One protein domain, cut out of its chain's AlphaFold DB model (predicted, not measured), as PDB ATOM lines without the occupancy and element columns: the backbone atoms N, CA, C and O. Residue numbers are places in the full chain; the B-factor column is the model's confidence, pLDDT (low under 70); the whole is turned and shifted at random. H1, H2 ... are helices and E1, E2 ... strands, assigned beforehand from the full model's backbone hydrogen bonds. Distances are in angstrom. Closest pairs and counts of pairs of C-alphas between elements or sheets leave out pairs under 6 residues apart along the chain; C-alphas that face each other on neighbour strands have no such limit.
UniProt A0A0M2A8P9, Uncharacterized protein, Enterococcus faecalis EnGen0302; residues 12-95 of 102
ATOM      1  N   GLU A  12      26.393 -16.383  35.533       94.88
ATOM      2  CA  GLU A  12      27.646 -17.128  35.369       94.88
ATOM      3  C   GLU A  12      28.667 -16.309  34.581       94.88
ATOM      4  O   GLU A  12      28.291 -15.481  33.743       94.88
ATOM      5  N   VAL A  13      29.947 -16.554  34.863       93.69
ATOM      6  CA  VAL A  13      31.072 -16.056  34.070       93.69
ATOM      7  C   VAL A  13      31.246 -16.962  32.859       93.69
ATOM      8  O   VAL A  13      31.344 -18.181  32.995       93.69
ATOM      9  N   PHE A  14      31.294 -16.365  31.676       91.06
ATOM     10  CA  PHE A  14      31.530 -17.071  30.427       91.06
ATOM     11  C   PHE A  14      32.965 -16.830  29.979       91.06
ATOM     12  O   PHE A  14      33.441 -15.698  29.966       91.06
ATOM     13  N   ASN A  15      33.639 -17.908  29.593       83.88
ATOM     14  CA  ASN A  15      34.943 -17.831  28.954       83.88
ATOM     15  C   ASN A  15      34.741 -17.838  27.440       83.88
ATOM     16  O   ASN A  15      33.941 -18.625  26.929       83.88
ATOM     17  N   GLY A  16      35.442 -16.939  26.760       79.94
ATOM     18  CA  GLY A  16      35.563 -16.928  25.314       79.94
ATOM     19  C   GLY A  16      36.283 -15.681  24.831       79.94
ATOM     20  O   GLY A  16      37.129 -15.144  25.543       79.94
ATOM     21  N   ASP A  17      35.900 -15.177  23.659       82.12
ATOM     22  CA  ASP A  17      36.577 -14.045  23.010       82.12
ATOM     23  C   ASP A  17      36.585 -12.744  23.836       82.12
ATOM     24  O   ASP A  17      37.416 -11.866  23.604       82.12
ATOM     25  N   PHE A  18      35.661 -12.584  24.787       84.75
ATOM     26  CA  PHE A  18      35.468 -11.336  25.522       84.75
ATOM     27  C   PHE A  18      36.010 -11.390  26.951       84.75
ATOM     28  O   PHE A  18      35.798 -12.350  27.688       84.75
ATOM     29  N   ASN A  19      36.618 -10.285  27.387       87.06
ATOM     30  CA  ASN A  19      37.029 -10.105  28.776       87.06
ATOM     31  C   ASN A  19      35.834  -9.781  29.678       87.06
ATOM     32  O   ASN A  19      34.894  -9.087  29.267       87.06
ATOM     33  N   ASN A  20      35.924 -10.222  30.939       91.25
ATOM     34  CA  ASN A  20      34.959  -9.905  31.992       91.25
ATOM     35  C   ASN A  20      33.514 -10.200  31.562       91.25
ATOM     36  O   ASN A  20      32.621  -9.379  31.758       91.25
ATOM     37  N   TRP A  21      33.293 -11.334  30.898       94.94
ATOM     38  CA  TRP A  21      32.015 -11.653  30.276       94.94
ATOM     39  C   TRP A  21      31.122 -12.453  31.222       94.94
ATOM     40  O   TRP A  21      31.489 -13.528  31.691       94.94
ATOM     41  N   MET A  22      29.933 -11.933  31.512       96.81
ATOM     42  CA  MET A  22      28.951 -12.578  32.381       96.81
ATOM     43  C   MET A  22      27.545 -12.494  31.797       96.81
ATOM     44  O   MET A  22      27.182 -11.528  31.125       96.81
ATOM     45  N   GLY A  23      26.728 -13.502  32.087       96.56
ATOM     46  CA  GLY A  23      25.310 -13.520  31.737       96.56
ATOM     47  C   GLY A  23      24.434 -13.515  32.984       96.56
ATOM     48  O   GLY A  23      24.642 -14.349  33.855       96.56
ATOM     49  N   PHE A  24      23.422 -12.645  33.047       97.19
ATOM     50  CA  PHE A  24      22.498 -12.523  34.187       97.19
ATOM     51  C   PHE A  24      21.053 -12.805  33.790       97.19
ATOM     52  O   PHE A  24      20.546 -12.261  32.810       97.19
ATOM     53  N   ASN A  25      20.342 -13.623  34.562       95.06
ATOM     54  CA  ASN A  25      18.963 -13.998  34.264       95.06
ATOM     55  C   ASN A  25      17.993 -12.802  34.326       95.06
ATOM     56  O   ASN A  25      17.703 -12.274  35.400       95.06
ATOM     57  N   LYS A  26      17.367 -12.468  33.191       94.88
ATOM     58  CA  LYS A  26      16.378 -11.377  33.080       94.88
ATOM     59  C   LYS A  26      15.106 -11.574  33.896       94.88
ATOM     60  O   LYS A  26      14.367 -10.626  34.125       94.88
ATOM     61  N   GLN A  27      14.807 -12.802  34.313       91.38
ATOM     62  CA  GLN A  27      13.669 -13.082  35.192       91.38
ATOM     63  C   GLN A  27      13.947 -12.709  36.655       91.38
ATOM     64  O   GLN A  27      13.013 -12.718  37.458       91.38
ATOM     65  N   LYS A  28      15.215 -12.475  37.012       93.31
ATOM     66  CA  LYS A  28      15.672 -12.282  38.392       93.31
ATOM     67  C   LYS A  28      16.358 -10.936  38.613       93.31
ATOM     68  O   LYS A  28      16.191 -10.372  39.685       93.31
ATOM     69  N   TYR A  29      17.059 -10.429  37.601       95.50
ATOM     70  CA  TYR A  29      17.805  -9.176  37.663       95.50
ATOM     71  C   TYR A  29      17.217  -8.143  36.703       95.50
ATOM     72  O   TYR A  29      16.968  -8.441  35.524       95.50
ATOM     73  N   THR A  30      17.051  -6.907  37.179       96.56
ATOM     74  CA  THR A  30      16.961  -5.762  36.263       96.56
ATOM     75  C   THR A  30      18.313  -5.535  35.589       96.56
ATOM     76  O   THR A  30      19.330  -6.112  35.978       96.56
ATOM     77  N   ARG A  31      18.331  -4.703  34.547       95.75
ATOM     78  CA  ARG A  31      19.574  -4.381  33.844       95.75
ATOM     79  C   ARG A  31      20.578  -3.704  34.781       95.75
ATOM     80  O   ARG A  31      21.749  -4.050  34.764       95.75
ATOM     81  N   GLU A  32      20.106  -2.769  35.597       96.31
ATOM     82  CA  GLU A  32      20.916  -1.990  36.536       96.31
ATOM     83  C   GLU A  32      21.509  -2.896  37.618       96.31
ATOM     84  O   GLU A  32      22.717  -2.876  37.829       96.31
ATOM     85  N   GLN A  33      20.684  -3.774  38.203       96.75
ATOM     86  CA  GLN A  33      21.143  -4.772  39.171       96.75
ATOM     87  C   GLN A  33      22.202  -5.697  38.567       96.75
ATOM     88  O   GLN A  33      23.213  -5.967  39.199       96.75
ATOM     89  N   ALA A  34      22.008  -6.157  37.329       96.81
ATOM     90  CA  ALA A  34      22.993  -7.003  36.661       96.81
ATOM     91  C   ALA A  34      24.343  -6.289  36.462       96.81
ATOM     92  O   ALA A  34      25.384  -6.919  36.603       96.81
ATOM     93  N   ILE A  35      24.347  -4.984  36.162       96.56
ATOM     94  CA  ILE A  35      25.582  -4.192  36.017       96.56
ATOM     95  C   ILE A  35      26.283  -4.004  37.369       96.56
ATOM     96  O   ILE A  35      27.507  -4.108  37.438       96.56
ATOM     97  N   GLU A  36      25.530  -3.721  38.433       95.94
ATOM     98  CA  GLU A  36      26.076  -3.586  39.791       95.94
ATOM     99  C   GLU A  36      26.725  -4.894  40.261       95.94
ATOM    100  O   GLU A  36      27.884  -4.892  40.679       95.94
ATOM    101  N   GLU A  37      26.016  -6.013  40.106       96.38
ATOM    102  CA  GLU A  37      26.520  -7.345  40.451       96.38
ATOM    103  C   GLU A  37      27.728  -7.731  39.589       96.38
ATOM    104  O   GLU A  37      28.727  -8.203  40.113       96.38
ATOM    105  N   TRP A  38      27.701  -7.454  38.282       96.62
ATOM    106  CA  TRP A  38      28.840  -7.684  37.386       96.62
ATOM    107  C   TRP A  38      30.114  -6.973  37.852       96.62
ATOM    108  O   TRP A  38      31.188  -7.576  37.881       96.62
ATOM    109  N   ARG A  39      30.001  -5.700  38.250       95.38
ATOM    110  CA  ARG A  39      31.141  -4.946  38.789       95.38
ATOM    111  C   ARG A  39      31.620  -5.520  40.113       95.38
ATOM    112  O   ARG A  39      32.826  -5.625  40.316       95.38
ATOM    113  N   SER A  40      30.690  -5.883  40.993       95.12
ATOM    114  CA  SER A  40      30.992  -6.456  42.306       95.12
ATOM    115  C   SER A  40      31.716  -7.801  42.187       95.12
ATOM    116  O   SER A  40      32.810  -7.959  42.728       95.12
ATOM    117  N   GLU A  41      31.155  -8.742  41.424       94.25
ATOM    118  CA  GLU A  41      31.679 -10.105  41.251       94.25
ATOM    119  C   GLU A  41      33.071 -10.122  40.607       94.25
ATOM    120  O   GLU A  41      33.925 -10.925  40.982       94.25
ATOM    121  N   LEU A  42      33.328  -9.207  39.667       92.56
ATOM    122  CA  LEU A  42      34.614  -9.100  38.974       92.56
ATOM    123  C   LEU A  42      35.568  -8.067  39.596       92.56
ATOM    124  O   LEU A  42      36.640  -7.824  39.042       92.56
ATOM    125  N   MET A  43      35.203  -7.469  40.737       93.38
ATOM    126  CA  MET A  43      35.981  -6.435  41.436       93.38
ATOM    127  C   MET A  43      36.408  -5.269  40.522       93.38
ATOM    128  O   MET A  43      37.534  -4.774  40.599       93.38
ATOM    129  N   LEU A  44      35.509  -4.843  39.636       92.19
ATOM    130  CA  LEU A  44      35.758  -3.788  38.658       92.19
ATOM    131  C   LEU A  44      35.510  -2.403  39.258       92.19
ATOM    132  O   LEU A  44      34.638  -2.208  40.106       92.19
ATOM    133  N   GLU A  45      36.240  -1.408  38.757       91.94
ATOM    134  CA  GLU A  45      36.013  -0.012  39.127       91.94
ATOM    135  C   GLU A  45      34.656   0.488  38.609       91.94
ATOM    136  O   GLU A  45      34.172   0.056  37.558       91.94
ATOM    137  N   GLU A  46      34.065   1.466  39.299       88.38
ATOM    138  CA  GLU A  46      32.763   2.047  38.940       88.38
ATOM    139  C   GLU A  46      32.742   2.634  37.516       88.38
ATOM    140  O   GLU A  46      31.741   2.533  36.807       88.38
ATOM    141  N   ASN A  47      33.874   3.177  37.064       89.81
ATOM    142  CA  ASN A  47      34.028   3.778  35.738       89.81
ATOM    143  C   ASN A  47      34.419   2.774  34.647       89.81
ATOM    144  O   ASN A  47      34.657   3.179  33.509       89.81
ATOM    145  N   THR A  48      34.495   1.478  34.966       91.81
ATOM    146  CA  THR A  48      34.831   0.453  33.973       91.81
ATOM    147  C   THR A  48      33.782   0.468  32.857       91.81
ATOM    148  O   THR A  48      32.585   0.323  33.149       91.81
ATOM    149  N   PRO A  49      34.193   0.651  31.587       93.38
ATOM    150  CA  PRO A  49      33.267   0.656  30.469       93.38
ATOM    151  C   PRO A  49      32.672  -0.738  30.276       93.38
ATOM    152  O   PRO A  49      33.331  -1.755  30.501       93.38
ATOM    153  N   TYR A  50      31.417  -0.787  29.843       94.44
ATOM    154  CA  TYR A  50      30.683  -2.034  29.682       94.44
ATOM    155  C   TYR A  50      29.766  -1.978  28.464       94.44
ATOM    156  O   TYR A  50      29.225  -0.928  28.115       94.44
ATOM    157  N   ILE A  51      29.564  -3.136  27.846       94.69
ATOM    158  CA  ILE A  51      28.541  -3.369  26.831       94.69
ATOM    159  C   ILE A  51      27.492  -4.295  27.445       94.69
ATOM    160  O   ILE A  51      27.841  -5.288  28.081       94.69
ATOM    161  N   VAL A  52      26.209  -3.954  27.268       95.62
ATOM    162  CA  VAL A  52      25.084  -4.822  27.640       95.62
ATOM    163  C   VAL A  52      24.318  -5.209  26.391       95.62
ATOM    164  O   VAL A  52      23.820  -4.336  25.683       95.62
ATOM    165  N   GLU A  53      24.168  -6.507  26.177       95.19
ATOM    166  CA  GLU A  53      23.488  -7.078  25.020       95.19
ATOM    167  C   GLU A  53      22.380  -8.046  25.454       95.19
ATOM    168  O   GLU A  53      22.436  -8.693  26.509       95.19
ATOM    169  N   ASP A  54      21.342  -8.155  24.627       95.44
ATOM    170  CA  ASP A  54      20.322  -9.182  24.777       95.44
ATOM    171  C   ASP A  54      20.859 -10.533  24.289       95.44
ATOM    172  O   ASP A  54      21.155 -10.704  23.109       95.44
ATOM    173  N   ALA A  55      20.928 -11.515  25.188       95.00
ATOM    174  CA  ALA A  55      21.350 -12.869  24.852       95.00
ATOM    175  C   ALA A  55      20.446 -13.926  25.492       95.00
ATOM    176  O   ALA A  55      19.493 -13.625  26.224       95.00
ATOM    177  N   PHE A  56      20.771 -15.186  25.230       94.31
ATOM    178  CA  PHE A  56      20.124 -16.346  25.813       94.31
ATOM    179  C   PHE A  56      21.156 -17.301  26.393       94.31
ATOM    180  O   PHE A  56      22.223 -17.485  25.829       94.31
ATOM    181  N   VAL A  57      20.818 -17.964  27.490       92.94
ATOM    182  CA  VAL A  57      21.622 -19.041  28.067       92.94
ATOM    183  C   VAL A  57      20.891 -20.365  27.929       92.94
ATOM    184  O   VAL A  57      19.677 -20.446  28.138       92.94
ATOM    185  N   ARG A  58      21.626 -21.429  27.604       91.12
ATOM    186  CA  ARG A  58      21.082 -22.784  27.513       91.12
ATOM    187  C   ARG A  58      22.042 -23.813  28.095       91.12
ATOM    188  O   ARG A  58      23.204 -23.878  27.714       91.12
ATOM    189  N   TYR A  59      21.523 -24.685  28.959       89.12
ATOM    190  CA  TYR A  59      22.275 -25.846  29.430       89.12
ATOM    191  C   TYR A  59      22.260 -26.930  28.355       89.12
ATOM    192  O   TYR A  59      21.185 -27.406  27.955       89.12
ATOM    193  N   ARG A  60      23.436 -27.314  27.864       88.62
ATOM    194  CA  ARG A  60      23.593 -28.393  26.880       88.62
ATOM    195  C   ARG A  60      24.981 -29.020  26.972       88.62
ATOM    196  O   ARG A  60      25.907 -28.437  27.530       88.62
ATOM    197  N   PHE A  61      25.101 -30.202  26.383       87.81
ATOM    198  CA  PHE A  61      26.394 -30.790  26.067       87.81
ATOM    199  C   PHE A  61      26.987 -30.066  24.853       87.81
ATOM    200  O   PHE A  61      26.279 -29.858  23.863       87.81
ATOM    201  N   GLY A  62      28.248 -29.670  24.945       85.75
ATOM    202  CA  GLY A  62      28.981 -28.985  23.889       85.75
ATOM    203  C   GLY A  62      30.477 -29.239  24.005       85.75
ATOM    204  O   GLY A  62      30.928 -29.903  24.937       85.75
ATOM    205  N   VAL A  63      31.215 -28.721  23.035       84.50
ATOM    206  CA  VAL A  63      32.675 -28.757  22.994       84.50
ATOM    207  C   VAL A  63      33.154 -27.332  23.246       84.50
ATOM    208  O   VAL A  63      32.615 -26.411  22.627       84.50
ATOM    209  N   ASP A  64      34.063 -27.149  24.199       83.38
ATOM    210  CA  ASP A  64      34.641 -25.842  24.521       83.38
ATOM    211  C   ASP A  64      35.806 -25.472  23.585       83.38
ATOM    212  O   ASP A  64      36.092 -26.166  22.605       83.38
ATOM    213  N   GLU A  65      36.446 -24.336  23.858       79.81
ATOM    214  CA  GLU A  65      37.540 -23.788  23.045       79.81
ATOM    215  C   GLU A  65      38.807 -24.657  23.078       79.81
ATOM    216  O   GLU A  65      39.574 -24.660  22.116       79.81
ATOM    217  N   ASP A  66      38.972 -25.471  24.124       84.44
ATOM    218  CA  ASP A  66      40.062 -26.440  24.279       84.44
ATOM    219  C   ASP A  66      39.738 -27.799  23.629       84.44
ATOM    220  O   ASP A  66      40.482 -28.774  23.767       84.44
ATOM    221  N   ASN A  67      38.630 -27.874  22.884       83.94
ATOM    222  CA  ASN A  67      38.110 -29.091  22.271       83.94
ATOM    223  C   ASN A  67      37.745 -30.180  23.307       83.94
ATOM    224  O   ASN A  67      37.747 -31.379  23.001       83.94
ATOM    225  N   GLU A  68      37.392 -29.773  24.531       88.69
ATOM    226  CA  GLU A  68      36.917 -30.656  25.588       88.69
ATOM    227  C   GLU A  68      35.388 -30.701  25.650       88.69
ATOM    228  O   GLU A  68      34.668 -29.722  25.460       88.69
ATOM    229  N   ASN A  69      34.860 -31.881  25.969       88.69
ATOM    230  CA  ASN A  69      33.428 -32.076  26.142       88.69
ATOM    231  C   ASN A  69      32.956 -31.504  27.487       88.69
ATOM    232  O   ASN A  69      33.326 -32.012  28.549       88.69
ATOM    233  N   ARG A  70      32.057 -30.516  27.455       87.00
ATOM    234  CA  ARG A  70      31.494 -29.859  28.643       87.00
ATOM    235  C   ARG A  70      29.969 -29.942  28.680       87.00
ATOM    236  O   ARG A  70      29.277 -29.797  27.673       87.00
ATOM    237  N   SER A  71      29.434 -30.151  29.883       88.88
ATOM    238  CA  SER A  71      28.003 -30.009  30.189       88.88
ATOM    239  C   SER A  71      27.802 -28.797  31.090       88.88
ATOM    240  O   SER A  71      27.799 -28.915  32.316       88.88
ATOM    241  N   CYS A  72      27.671 -27.629  30.477       89.44
ATOM    242  CA  CYS A  72      27.559 -26.348  31.168       89.44
ATOM    243  C   CYS A  72      26.490 -25.462  30.520       89.44
ATOM    244  O   CYS A  72      25.753 -25.873  29.609       89.44
ATOM    245  N   TRP A  73      26.356 -24.256  31.056       91.75
ATOM    246  CA  TRP A  73      25.562 -23.200  30.460       91.75
ATOM    247  C   TRP A  73      26.338 -22.576  29.305       91.75
ATOM    248  O   TRP A  73      27.509 -22.248  29.437       91.75
ATOM    249  N   TRP A  74      25.668 -22.417  28.170       91.31
ATOM    250  CA  TRP A  74      26.231 -21.794  26.979       91.31
ATOM    251  C   TRP A  74      25.486 -20.505  26.692       91.31
ATOM    252  O   TRP A  74      24.249 -20.513  26.690       91.31
ATOM    253  N   LEU A  75      26.227 -19.430  26.432       91.50
ATOM    254  CA  LEU A  75      25.653 -18.188  25.939       91.50
ATOM    255  C   LEU A  75      25.400 -18.295  24.431       91.50
ATOM    256  O   LEU A  75      26.230 -18.783  23.666       91.50
ATOM    257  N   GLU A  76      24.220 -17.868  24.001       91.00
ATOM    258  CA  GLU A  76      23.742 -17.938  22.629       91.00
ATOM    259  C   GLU A  76      23.024 -16.636  22.260       91.00
ATOM    260  O   GLU A  76      22.190 -16.126  23.005       91.00
ATOM    261  N   TRP A  77      23.274 -16.132  21.055       91.12
ATOM    262  CA  TRP A  77      22.606 -14.930  20.534       91.12
ATOM    263  C   TRP A  77      21.233 -15.214  19.916       91.12
ATOM    264  O   TRP A  77      20.489 -14.303  19.559       91.12
ATOM    265  N   ARG A  78      20.875 -16.493  19.777       88.00
ATOM    266  CA  ARG A  78      19.621 -16.935  19.166       88.00
ATOM    267  C   ARG A  78      18.720 -17.594  20.204       88.00
ATOM    268  O   ARG A  78      19.149 -18.485  20.931       88.00
ATOM    269  N   ASP A  79      17.440 -17.214  20.208       87.00
ATOM    270  CA  ASP A  79      16.413 -17.946  20.956       87.00
ATOM    271  C   ASP A  79      16.229 -19.337  20.323       87.00
ATOM    272  O   ASP A  79      15.711 -19.479  19.211       87.00
ATOM    273  N   CYS A  80      16.668 -20.370  21.038       80.19
ATOM    274  CA  CYS A  80      16.534 -21.775  20.660       80.19
ATOM    275  C   CYS A  80      15.283 -22.427  21.284       80.19
ATOM    276  O   CYS A  80      15.156 -23.656  21.325       80.19
ATOM    277  N   GLY A  81      14.330 -21.617  21.754       77.75
ATOM    278  CA  GLY A  81      13.010 -22.035  22.197       77.75
ATOM    279  C   GLY A  81      12.946 -22.380  23.683       77.75
ATOM    280  O   GLY A  81      13.494 -21.700  24.540       77.75
ATOM    281  N   HIS A  82      12.232 -23.456  24.015       71.62
ATOM    282  CA  HIS A  82      11.741 -23.746  25.372       71.62
ATOM    283  C   HIS A  82      12.809 -23.970  26.465       71.62
ATOM    284  O   HIS A  82      12.444 -24.135  27.628       71.62
ATOM    285  N   ARG A  83      14.101 -24.016  26.116       77.12
ATOM    286  CA  ARG A  83      15.222 -24.158  27.068       77.12
ATOM    287  C   ARG A  83      16.148 -22.944  27.105       77.12
ATOM    288  O   ARG A  83      17.119 -22.973  27.854       77.12
ATOM    289  N   SER A  84      15.866 -21.924  26.300       88.06
ATOM    290  CA  SER A  84      16.626 -20.682  26.279       88.06
ATOM    291  C   SER A  84      16.137 -19.773  27.398       88.06
ATOM    292  O   SER A  84      14.954 -19.441  27.501       88.06
ATOM    293  N   VAL A  85      17.062 -19.392  28.267       91.88
ATOM    294  CA  VAL A  85      16.845 -18.436  29.348       91.88
ATOM    295  C   VAL A  85      17.251 -17.068  28.817       91.88
ATOM    296  O   VAL A  85      18.402 -16.931  28.426       91.88
ATOM    297  N   PRO A  86      16.372 -16.057  28.766       94.31
ATOM    298  CA  PRO A  86      16.789 -14.719  28.366       94.31
ATOM    299  C   PRO A  86      17.712 -14.126  29.438       94.31
ATOM    300  O   PRO A  86      17.392 -14.167  30.630       94.31
ATOM    301  N   VAL A  87      18.841 -13.562  29.017       96.25
ATOM    302  CA  VAL A  87      19.840 -12.979  29.918       96.25
ATOM    303  C   VAL A  87      20.315 -11.604  29.456       96.25
ATOM    304  O   VAL A  87      20.210 -11.260  28.275       96.25
ATOM    305  N   TRP A  88      20.824 -10.814  30.395       97.31
ATOM    306  CA  TRP A  88      21.706  -9.683  30.119       97.31
ATOM    307  C   TRP A  88      23.119 -10.228  29.923       97.31
ATOM    308  O   TRP A  88      23.668 -10.797  30.861       97.31
ATOM    309  N   SER A  89      23.677 -10.096  28.720       96.75
ATOM    310  CA  SER A  89      25.093 -10.371  28.457       96.75
ATOM    311  C   SER A  89      25.876  -9.095  28.723       96.75
ATOM    312  O   SER A  89      25.629  -8.096  28.049       96.75
ATOM    313  N   ILE A  90      26.778  -9.115  29.698       96.69
ATOM    314  CA  ILE A  90      27.592  -7.963  30.092       96.69
ATOM    315  C   ILE A  90      29.058  -8.322  29.910       96.69
ATOM    316  O   ILE A  90      29.496  -9.380  30.356       96.69
ATOM    317  N   ARG A  91      29.809  -7.454  29.238       95.06
ATOM    318  CA  ARG A  91      31.244  -7.630  28.992       95.06
ATOM    319  C   ARG A  91      31.962  -6.292  28.977       95.06
ATOM    320  O   ARG A  91      31.344  -5.260  28.697       95.06
ATOM    321  N   THR A  92      33.273  -6.314  29.191       93.44
ATOM    322  CA  THR A  92      34.093  -5.153  28.831       93.44
ATOM    323  C   THR A  92      34.193  -5.032  27.305       93.44
ATOM    324  O   THR A  92      34.362  -6.054  26.629       93.44
ATOM    325  N   PRO A  93      34.086  -3.814  26.748       92.19
ATOM    326  CA  PRO A  93      34.326  -3.577  25.332       92.19
ATOM    327  C   PRO A  93      35.796  -3.795  24.983       92.19
ATOM    328  O   PRO A  93      36.687  -3.608  25.816       92.19
ATOM    329  N   PHE A  94      36.057  -4.126  23.726       87.88
ATOM    330  CA  PHE A  94      37.395  -4.008  23.170       87.88
ATOM    331  C   PHE A  94      37.784  -2.535  22.966       87.88
ATOM    332  O   PHE A  94      36.905  -1.692  22.770       87.88
ATOM    333  N   PRO A  95      39.092  -2.206  22.934       85.81
ATOM    334  CA  PRO A  95      39.550  -0.829  22.734       85.81
ATOM    335  C   PRO A  95      38.946  -0.149  21.494       85.81
ATOM    336  O   PRO A  95      38.474   0.978  21.582       85.81
TER     337      PRO A  95
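This is residues 12 to 95 of the 102 residues of an uncharacterized protein of Enterococcus faecalis EnGen0302 (UniProt A0A0M2A8P9). A single antiparallel sheet of four strands, curled like part of a barrel but open, has one helix, H1, packed over one face where E1 and E4 lie. The long hairpin E2 and E3 bends sharply and makes one end of the longest axis, while H1 and the link after it make the other. The printed part has 84 residues with one named helix and four named strands, in the order E1, H1, E2, E3, E4; across the sheet the order is E1, E4, E2, E3. The class is mixed, helices and strands, in two layers, a helix on one face of a sheet. The whole is compact, with a radius of gyration of the C-alphas of 13.1 A, and rounded, spanning 36 by 29 by 20 A.

Begin at Glu 12; residues 12 to 13 pair, antiparallel, with residues 22 to 23 of E1. Find C-alpha 22 at (28.951, -12.578, 32.381), where E1, residues 22 to 25, begins. H1 holds residues 31 to 41 and runs 15.3 A from first to last C-alpha. E2, residues 51 to 63, is the longest strand, 26.0 A; it bends by 101 degrees at residue 60. E3, residues 69 to 76, spans 17.5 A and bends by 81 degrees at residue 72. E4, residues 85 to 91, runs 18.0 A and ends at C-alpha 91, (31.244, -7.630, 28.992).

Look first at the sheet, which is strongly twisted, with edge strands E1 and E3. Between E1 and E4, antiparallel at 148 degrees, N 24 and O 88 are 2.9 A apart, within hydrogen-bond range. Between E4 and E2, antiparallel at 118 degrees, N 85 and O 57 are 2.8 A apart, also within range. In the hairpin E2 and E3, at 154 degrees, look at N 58 and O 74, 2.9 A apart, and N 70 and O 62, 2.8 A. H1 is on the sheet at a height of 8.9 A, over E4 and only just over E1, on which 3 of its C-alphas fall. On the local plane it stands at 58 degrees to E4, slantwise to the strands, only just short of across. The closest C-alphas of H1 and E4 are those of Arg 31 and Trp 88, 6.8 A apart. Every O i to N i+4 pair in H1 is within hydrogen-bond range.

The C-alphas of Asn 47 and Asn 69, the two farthest apart, are 37.1 A from each other. The printed part runs from 12 to 95 with no cut. The links E1 to H1 and E2 to E3 are tight, H1 to E2 and E3 to E4 short. The mean pLDDT of the printed part is 91.0, and no printed residue is under 70.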